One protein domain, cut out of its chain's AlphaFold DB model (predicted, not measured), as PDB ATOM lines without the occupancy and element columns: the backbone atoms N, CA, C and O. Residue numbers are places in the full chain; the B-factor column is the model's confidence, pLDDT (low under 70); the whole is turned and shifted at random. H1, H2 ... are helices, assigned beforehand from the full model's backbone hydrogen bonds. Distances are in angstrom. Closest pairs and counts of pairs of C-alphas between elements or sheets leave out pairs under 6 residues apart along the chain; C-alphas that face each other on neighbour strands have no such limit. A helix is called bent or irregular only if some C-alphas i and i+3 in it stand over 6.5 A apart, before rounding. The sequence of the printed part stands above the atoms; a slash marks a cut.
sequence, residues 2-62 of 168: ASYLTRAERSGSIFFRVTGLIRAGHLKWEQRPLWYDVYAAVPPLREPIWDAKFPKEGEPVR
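This is residues 2 to 62 of the 168 residues of the protein "MRP-S23 domain-containing protein" of Ascaris suum (UniProt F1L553). There is little regular structure: look for a small body in which H2 lies between tiny H1 and crosswise H3, while residues 52 to 62 stick out as a tail. The printed part has 61 residues, with three named helices, H1, H2, H3 in chain order, and no named strand; the class is all helix, with only 22 residues in named elements. It is loose, radius of gyration of the C-alphas 15.1 A, spanning 49 by 27 by 14 A.

Start at H2, residues 14 to 23; H1, residues 3 to 6, only just touches it, with 3 pairs of C-alphas within 8 A, the closest those of Thr 6 and Arg 17, 7.0 A. H3, residues 34 to 41, is close to H2 but not clearly touching, about perpendicular at 84 degrees; the closest C-alphas, of Phe 15 and Tyr 36, are 7.2 A apart. H1 and H3 are apart. Every O i to N i+4 pair is within hydrogen-bond range in H2, 3 of 4 in H3; H1 is too short for one.

Find C-alpha 14 at (-19.930, -47.206, 45.695); from there H2 runs 14.2 A. H1 measures 5.5 A. H3, 12.2 A, ends at C-alpha 41, (-23.830, -45.940, 30.925), and is only just irregular: C-alphas 34 and 37 are 6.7 A apart.

The farthest C-alphas, of Gly 25 and Arg 62, are 49.7 A apart. The printed part has no cut, and both links are short. The pLDDT is under 70 at residues 2 to 6 and 57 to 58.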
ATOM      1  N   ALA A   2     -24.981 -38.127  58.388       52.44
ATOM      2  CA  ALA A   2     -24.780 -38.671  57.030       52.44
ATOM      3  C   ALA A   2     -23.360 -39.207  56.712       52.44
ATOM      4  O   ALA A   2     -23.194 -40.000  55.787       52.44
ATOM      5  N   SER A   3     -22.331 -38.817  57.474       55.28
ATOM      6  CA  SER A   3     -20.936 -39.229  57.238       55.28
ATOM      7  C   SER A   3     -20.725 -40.745  57.345       55.28
ATOM      8  O   SER A   3     -19.989 -41.313  56.539       55.28
ATOM      9  N   TYR A   4     -21.420 -41.409  58.273       58.88
ATOM     10  CA  TYR A   4     -21.304 -42.852  58.506       58.88
ATOM     11  C   TYR A   4     -21.877 -43.705  57.360       58.88
ATOM     12  O   TYR A   4     -21.375 -44.792  57.108       58.88
ATOM     13  N   LEU A   5     -22.870 -43.201  56.616       59.81
ATOM     14  CA  LEU A   5     -23.463 -43.909  55.467       59.81
ATOM     15  C   LEU A   5     -22.562 -43.864  54.221       59.81
ATOM     16  O   LEU A   5     -22.554 -44.793  53.418       59.81
ATOM     17  N   THR A   6     -21.788 -42.787  54.055       67.69
ATOM     18  CA  THR A   6     -20.898 -42.604  52.889       67.69
ATOM     19  C   THR A   6     -19.608 -43.424  52.983       67.69
ATOM     20  O   THR A   6     -19.088 -43.872  51.962       67.69
ATOM     21  N   ARG A   7     -19.123 -43.666  54.208       79.19
ATOM     22  CA  ARG A   7     -17.888 -44.406  54.522       79.19
ATOM     23  C   ARG A   7     -18.188 -45.815  55.042       79.19
ATOM     24  O   ARG A   7     -17.614 -46.245  56.031       79.19
ATOM     25  N   ALA A   8     -19.143 -46.484  54.404       83.56
ATOM     26  CA  ALA A   8     -19.524 -47.858  54.706       83.56
ATOM     27  C   ALA A   8     -19.083 -48.776  53.558       83.56
ATOM     28  O   ALA A   8     -19.901 -49.223  52.754       83.56
ATOM     29  N   GLU A   9     -17.777 -49.027  53.441       82.56
ATOM     30  CA  GLU A   9     -17.184 -49.830  52.361       82.56
ATOM     31  C   GLU A   9     -17.736 -51.258  52.293       82.56
ATOM     32  O   GLU A   9     -17.864 -51.810  51.204       82.56
ATOM     33  N   ARG A  10     -18.143 -51.814  53.441       84.75
ATOM     34  CA  ARG A  10     -18.760 -53.143  53.562       84.75
ATOM     35  C   ARG A  10     -20.199 -53.213  53.046       84.75
ATOM     36  O   ARG A  10     -20.679 -54.292  52.711       84.75
ATOM     37  N   SER A  11     -20.896 -52.080  52.976       83.44
ATOM     38  CA  SER A  11     -22.315 -52.007  52.617       83.44
ATOM     39  C   SER A  11     -22.480 -51.755  51.118       83.44
ATOM     40  O   SER A  11     -22.740 -50.630  50.682       83.44
ATOM     41  N   GLY A  12     -22.299 -52.812  50.323       85.06
ATOM     42  CA  GLY A  12     -22.483 -52.796  48.868       85.06
ATOM     43  C   GLY A  12     -21.388 -52.046  48.103       85.06
ATOM     44  O   GLY A  12     -20.299 -51.794  48.620       85.06
ATOM     45  N   SER A  13     -21.671 -51.690  46.851       90.81
ATOM     46  CA  SER A  13     -20.745 -50.931  46.007       90.81
ATOM     47  C   SER A  13     -20.863 -49.419  46.217       90.81
ATOM     48  O   SER A  13     -21.851 -48.907  46.755       90.81
ATOM     49  N   ILE A  14     -19.867 -48.675  45.733       92.12
ATOM     50  CA  ILE A  14     -19.930 -47.206  45.695       92.12
ATOM     51  C   ILE A  14     -21.113 -46.698  44.860       92.12
ATOM     52  O   ILE A  14     -21.738 -45.706  45.228       92.12
ATOM     53  N   PHE A  15     -21.455 -47.393  43.772       93.12
ATOM     54  CA  PHE A  15     -22.548 -47.010  42.887       93.12
ATOM     55  C   PHE A  15     -23.900 -47.186  43.579       93.12
ATOM     56  O   PHE A  15     -24.738 -46.282  43.538       93.12
ATOM     57  N   PHE A  16     -24.078 -48.300  44.293       91.56
ATOM     58  CA  PHE A  16     -25.273 -48.559  45.089       91.56
ATOM     59  C   PHE A  16     -25.468 -47.492  46.176       91.56
ATOM     60  O   PHE A  16     -26.552 -46.916  46.288       91.56
ATOM     61  N   ARG A  17     -24.407 -47.156  46.926       90.81
ATOM     62  CA  ARG A  17     -24.473 -46.138  47.988       90.81
ATOM     63  C   ARG A  17     -24.808 -44.746  47.451       90.81
ATOM     64  O   ARG A  17     -25.693 -44.089  47.992       90.81
ATOM     65  N   VAL A  18     -24.147 -44.302  46.380       92.56
ATOM     66  CA  VAL A  18     -24.418 -42.983  45.775       92.56
ATOM     67  C   VAL A  18     -25.831 -42.927  45.197       92.56
ATOM     68  O   VAL A  18     -26.551 -41.965  45.446       92.56
ATOM     69  N   THR A  19     -26.274 -43.982  44.511       93.00
ATOM     70  CA  THR A  19     -27.649 -44.069  43.995       93.00
ATOM     71  C   THR A  19     -28.676 -44.018  45.127       93.00
ATOM     72  O   THR A  19     -29.687 -43.329  45.009       93.00
ATOM     73  N   GLY A  20     -28.416 -44.701  46.245       91.94
ATOM     74  CA  GLY A  20     -29.260 -44.648  47.437       91.94
ATOM     75  C   GLY A  20     -29.352 -43.242  48.037       91.94
ATOM     76  O   GLY A  20     -30.451 -42.787  48.341       91.94
ATOM     77  N   LEU A  21     -28.227 -42.523  48.139       91.31
ATOM     78  CA  LEU A  21     -28.198 -41.137  48.634       91.31
ATOM     79  C   LEU A  21     -28.981 -40.178  47.736       91.31
ATOM     80  O   LEU A  21     -29.686 -39.307  48.246       91.31
ATOM     81  N   ILE A  22     -28.876 -40.358  46.419       93.31
ATOM     82  CA  ILE A  22     -29.639 -39.588  45.435       93.31
ATOM     83  C   ILE A  22     -31.137 -39.866  45.591       93.31
ATOM     84  O   ILE A  22     -31.931 -38.936  45.709       93.31
ATOM     85  N   ARG A  23     -31.533 -41.144  45.649       92.56
ATOM     86  CA  ARG A  23     -32.942 -41.555  45.787       92.56
ATOM     87  C   ARG A  23     -33.566 -41.112  47.108       92.56
ATOM     88  O   ARG A  23     -34.735 -40.748  47.129       92.56
ATOM     89  N   ALA A  24     -32.794 -41.118  48.193       91.38
ATOM     90  CA  ALA A  24     -33.227 -40.642  49.503       91.38
ATOM     91  C   ALA A  24     -33.268 -39.103  49.613       91.38
ATOM     92  O   ALA A  24     -33.670 -38.578  50.646       91.38
ATOM     93  N   GLY A  25     -32.820 -38.369  48.585       91.00
ATOM     94  CA  GLY A  25     -32.784 -36.904  48.580       91.00
ATOM     95  C   GLY A  25     -31.655 -36.287  49.414       91.00
ATOM     96  O   GLY A  25     -31.574 -35.066  49.530       91.00
ATOM     97  N   HIS A  26     -30.756 -37.103  49.975       89.31
ATOM     98  CA  HIS A  26     -29.584 -36.629  50.716       89.31
ATOM     99  C   HIS A  26     -28.468 -36.107  49.800       89.31
ATOM    100  O   HIS A  26     -27.626 -35.333  50.254       89.31
ATOM    101  N   LEU A  27     -28.465 -36.509  48.524       90.38
ATOM    102  CA  LEU A  27     -27.602 -35.961  47.482       90.38
ATOM    103  C   LEU A  27     -28.468 -35.434  46.334       90.38
ATOM    104  O   LEU A  27     -29.263 -36.177  45.761       90.38
ATOM    105  N   LYS A  28     -28.318 -34.154  45.981       94.12
ATOM    106  CA  LYS A  28     -29.029 -33.583  44.829       94.12
ATOM    107  C   LYS A  28     -28.523 -34.221  43.536       94.12
ATOM    108  O   LYS A  28     -27.325 -34.446  43.389       94.12
ATOM    109  N   TRP A  29     -29.416 -34.427  42.568       92.56
ATOM    110  CA  TRP A  29     -29.061 -34.989  41.256       92.56
ATOM    111  C   TRP A  29     -27.977 -34.182  40.522       92.56
ATOM    112  O   TRP A  29     -27.102 -34.742  39.865       92.56
ATOM    113  N   GLU A  30     -28.005 -32.859  40.671       94.19
ATOM    114  CA  GLU A  30     -27.023 -31.928  40.099       94.19
ATOM    115  C   GLU A  30     -25.630 -32.065  40.728       94.19
ATOM    116  O   GLU A  30     -24.633 -31.723  40.105       94.19
ATOM    117  N   GLN A  31     -25.556 -32.590  41.953       93.31
ATOM    118  CA  GLN A  31     -24.317 -32.781  42.712       93.31
ATOM    119  C   GLN A  31     -23.786 -34.215  42.611       93.31
ATOM    120  O   GLN A  31     -22.917 -34.614  43.392       93.31
ATOM    121  N   ARG A  32     -24.315 -35.022  41.684       93.81
ATOM    122  CA  ARG A  32     -23.818 -36.381  41.473       93.81
ATOM    123  C   ARG A  32     -22.343 -36.349  41.042       93.81
ATOM    124  O   ARG A  32     -21.933 -35.438  40.322       93.81
ATOM    125  N   PRO A  33     -21.531 -37.332  41.460       94.50
ATOM    126  CA  PRO A  33     -20.142 -37.407  41.033       94.50
ATOM    127  C   PRO A  33     -20.019 -37.537  39.513       94.50
ATOM    128  O   PRO A  33     -20.813 -38.236  38.890       94.50
ATOM    129  N   LEU A  34     -18.966 -36.955  38.931       94.81
ATOM    130  CA  LEU A  34     -18.715 -36.997  37.484       94.81
ATOM    131  C   LEU A  34     -18.686 -38.430  36.917       94.81
ATOM    132  O   LEU A  34     -19.167 -38.683  35.819       94.81
ATOM    133  N   TRP A  35     -18.147 -39.382  37.683       95.56
ATOM    134  CA  TRP A  35     -18.058 -40.783  37.270       95.56
ATOM    135  C   TRP A  35     -19.410 -41.512  37.259       95.56
ATOM    136  O   TRP A  35     -19.499 -42.585  36.670       95.56
ATOM    137  N   TYR A  36     -20.448 -40.973  37.911       95.81
ATOM    138  CA  TYR A  36     -21.736 -41.651  38.080       95.81
ATOM    139  C   TYR A  36     -22.394 -41.967  36.738       95.81
ATOM    140  O   TYR A  36     -22.812 -43.099  36.509       95.81
ATOM    141  N   ASP A  37     -22.421 -40.984  35.837       95.69
ATOM    142  CA  ASP A  37     -23.035 -41.130  34.515       95.69
ATOM    143  C   ASP A  37     -22.251 -42.124  33.647       95.69
ATOM    144  O   ASP A  37     -22.848 -42.932  32.939       95.69
ATOM    145  N   VAL A  38     -20.917 -42.133  33.766       96.56
ATOM    146  CA  VAL A  38     -20.046 -43.104  33.082       96.56
ATOM    147  C   VAL A  38     -20.329 -44.523  33.576       96.56
ATOM    148  O   VAL A  38     -20.489 -45.432  32.767       96.56
ATOM    149  N   TYR A  39     -20.440 -44.708  34.893       96.00
ATOM    150  CA  TYR A  39     -20.744 -46.007  35.494       96.00
ATOM    151  C   TYR A  39     -22.152 -46.492  35.126       96.00
ATOM    152  O   TYR A  39     -22.349 -47.674  34.865       96.00
ATOM    153  N   ALA A  40     -23.137 -45.589  35.094       94.81
ATOM    154  CA  ALA A  40     -24.509 -45.918  34.718       94.81
ATOM    155  C   ALA A  40     -24.633 -46.291  33.230       94.81
ATOM    156  O   ALA A  40     -25.420 -47.172  32.889       94.81
ATOM    157  N   ALA A  41     -23.858 -45.642  32.355       97.12
ATOM    158  CA  ALA A  41     -23.830 -45.940  30.925       97.12
ATOM    159  C   ALA A  41     -23.059 -47.230  30.606       97.12
ATOM    160  O   ALA A  41     -23.490 -48.011  29.758       97.12
ATOM    161  N   VAL A  42     -21.923 -47.453  31.273       96.94
ATOM    162  CA  VAL A  42     -21.039 -48.606  31.050       96.94
ATOM    163  C   VAL A  42     -20.703 -49.258  32.396       96.94
ATOM    164  O   VAL A  42     -19.627 -49.017  32.957       96.94
ATOM    165  N   PRO A  43     -21.614 -50.077  32.953       95.25
ATOM    166  CA  PRO A  43     -21.365 -50.749  34.218       95.25
ATOM    167  C   PRO A  43     -20.286 -51.836  34.063       95.25
ATOM    168  O   PRO A  43     -20.181 -52.471  33.008       95.25
ATOM    169  N   PRO A  44     -19.478 -52.097  35.106       93.56
ATOM    170  CA  PRO A  44     -18.500 -53.178  35.082       93.56
ATOM    171  C   PRO A  44     -19.194 -54.548  35.057       93.56
ATOM    172  O   PRO A  44     -20.265 -54.718  35.635       93.56
ATOM    173  N   LEU A  45     -18.538 -55.555  34.464       92.00
ATOM    174  CA  LEU A  45     -19.059 -56.932  34.397       92.00
ATOM    175  C   LEU A  45     -19.378 -57.510  35.785       92.00
ATOM    176  O   LEU A  45     -20.355 -58.235  35.957       92.00
ATOM    177  N   ARG A  46     -18.536 -57.198  36.773       88.81
ATOM    178  CA  ARG A  46     -18.735 -57.574  38.170       88.81
ATOM    179  C   ARG A  46     -18.695 -56.325  39.031       88.81
ATOM    180  O   ARG A  46     -17.740 -55.552  38.977       88.81
ATOM    181  N   GLU A  47     -19.728 -56.154  39.840       89.31
ATOM    182  CA  GLU A  47     -19.830 -55.020  40.742       89.31
ATOM    183  C   GLU A  47     -18.739 -55.088  41.836       89.31
ATOM    184  O   GLU A  47     -18.498 -56.166  42.396       89.31
ATOM    185  N   PRO A  48     -18.061 -53.967  42.158       88.50
ATOM    186  CA  PRO A  48     -17.040 -53.929  43.198       88.50
ATOM    187  C   PRO A  48     -17.705 -53.944  44.579       88.50
ATOM    188  O   PRO A  48     -18.023 -52.904  45.158       88.50
ATOM    189  N   ILE A  49     -17.947 -55.149  45.082       88.56
ATOM    190  CA  ILE A  49     -18.499 -55.413  46.413       88.56
ATOM    191  C   ILE A  49     -17.345 -55.771  47.353       88.56
ATOM    192  O   ILE A  49     -16.371 -56.390  46.936       88.56
ATOM    193  N   TRP A  50     -17.466 -55.412  48.631       85.19
ATOM    194  CA  TRP A  50     -16.500 -55.779  49.671       85.19
ATOM    195  C   TRP A  50     -16.213 -57.288  49.737       85.19
ATOM    196  O   TRP A  50     -15.060 -57.692  49.825       85.19
ATOM    197  N   ASP A  51     -17.254 -58.120  49.650       82.81
ATOM    198  CA  ASP A  51     -17.150 -59.589  49.664       82.81
ATOM    199  C   ASP A  51     -16.929 -60.180  48.255       82.81
ATOM    200  O   ASP A  51     -17.413 -61.259  47.895       82.81
ATOM    201  N   ALA A  52     -16.236 -59.446  47.382       81.81
ATOM    202  CA  ALA A  52     -15.858 -59.974  46.084       81.81
ATOM    203  C   ALA A  52     -14.875 -61.141  46.272       81.81
ATOM    204  O   ALA A  52     -13.698 -60.956  46.549       81.81
ATOM    205  N   LYS A  53     -15.365 -62.372  46.085       77.12
ATOM    206  CA  LYS A  53     -14.526 -63.574  45.972       77.12
ATOM    207  C   LYS A  53     -13.551 -63.429  44.798       77.12
ATOM    208  O   LYS A  53     -13.973 -63.560  43.643       77.12
ATOM    209  N   PHE A  54     -12.295 -63.134  45.098       75.06
ATOM    210  CA  PHE A  54     -11.158 -63.256  44.188       75.06
ATOM    211  C   PHE A  54     -10.613 -64.694  44.243       75.06
ATOM    212  O   PHE A  54     -10.941 -65.411  45.197       75.06
ATOM    213  N   PRO A  55      -9.838 -65.150  43.237       75.81
ATOM    214  CA  PRO A  55      -9.091 -66.401  43.362       75.81
ATOM    215  C   PRO A  55      -8.341 -66.394  44.696       75.81
ATOM    216  O   PRO A  55      -7.689 -65.407  45.043       75.81
ATOM    217  N   LYS A  56      -8.534 -67.452  45.487       74.38
ATOM    218  CA  LYS A  56      -7.995 -67.517  46.849       74.38
ATOM    219  C   LYS A  56      -6.472 -67.567  46.785       74.38
ATOM    220  O   LYS A  56      -5.912 -68.209  45.897       74.38
ATOM    221  N   GLU A  57      -5.808 -66.950  47.758       67.06
ATOM    222  CA  GLU A  57      -4.376 -67.159  47.967       67.06
ATOM    223  C   GLU A  57      -4.121 -68.667  48.143       67.06
ATOM    224  O   GLU A  57      -4.676 -69.301  49.038       67.06
ATOM    225  N   GLY A  58      -3.354 -69.261  47.225       69.75
ATOM    226  CA  GLY A  58      -3.055 -70.697  47.218       69.75
ATOM    227  C   GLY A  58      -3.932 -71.567  46.310       69.75
ATOM    228  O   GLY A  58      -3.710 -72.775  46.262       69.75
ATOM    229  N   GLU A  59      -4.887 -71.008  45.555       79.00
ATOM    230  CA  GLU A  59      -5.549 -71.775  44.493       79.00
ATOM    231  C   GLU A  59      -4.516 -72.136  43.403       79.00
ATOM    232  O   GLU A  59      -3.881 -71.235  42.842       79.00
ATOM    233  N   PRO A  60      -4.285 -73.433  43.109       80.00
ATOM    234  CA  PRO A  60      -3.229 -73.831  42.193       80.00
ATOM    235  C   PRO A  60      -3.605 -73.415  40.771       80.00
ATOM    236  O   PRO A  60      -4.425 -74.049  40.104       80.00
ATOM    237  N   VAL A  61      -2.977 -72.345  40.285       84.19
ATOM    238  CA  VAL A  61      -3.060 -71.954  38.877       84.19
ATOM    239  C   VAL A  61      -2.502 -73.100  38.036       84.19
ATOM    240  O   VAL A  61      -1.401 -73.603  38.280       84.19
ATOM    241  N   ARG A  62      -3.279 -73.542  37.043       88.38
ATOM    242  CA  ARG A  62      -2.863 -74.626  36.150       88.38
ATOM    243  C   ARG A  62      -1.621 -74.198  35.376       88.38
ATOM    244  O   ARG A  62      -1.589 -73.115  34.794       88.38
TER     245      ARG A  62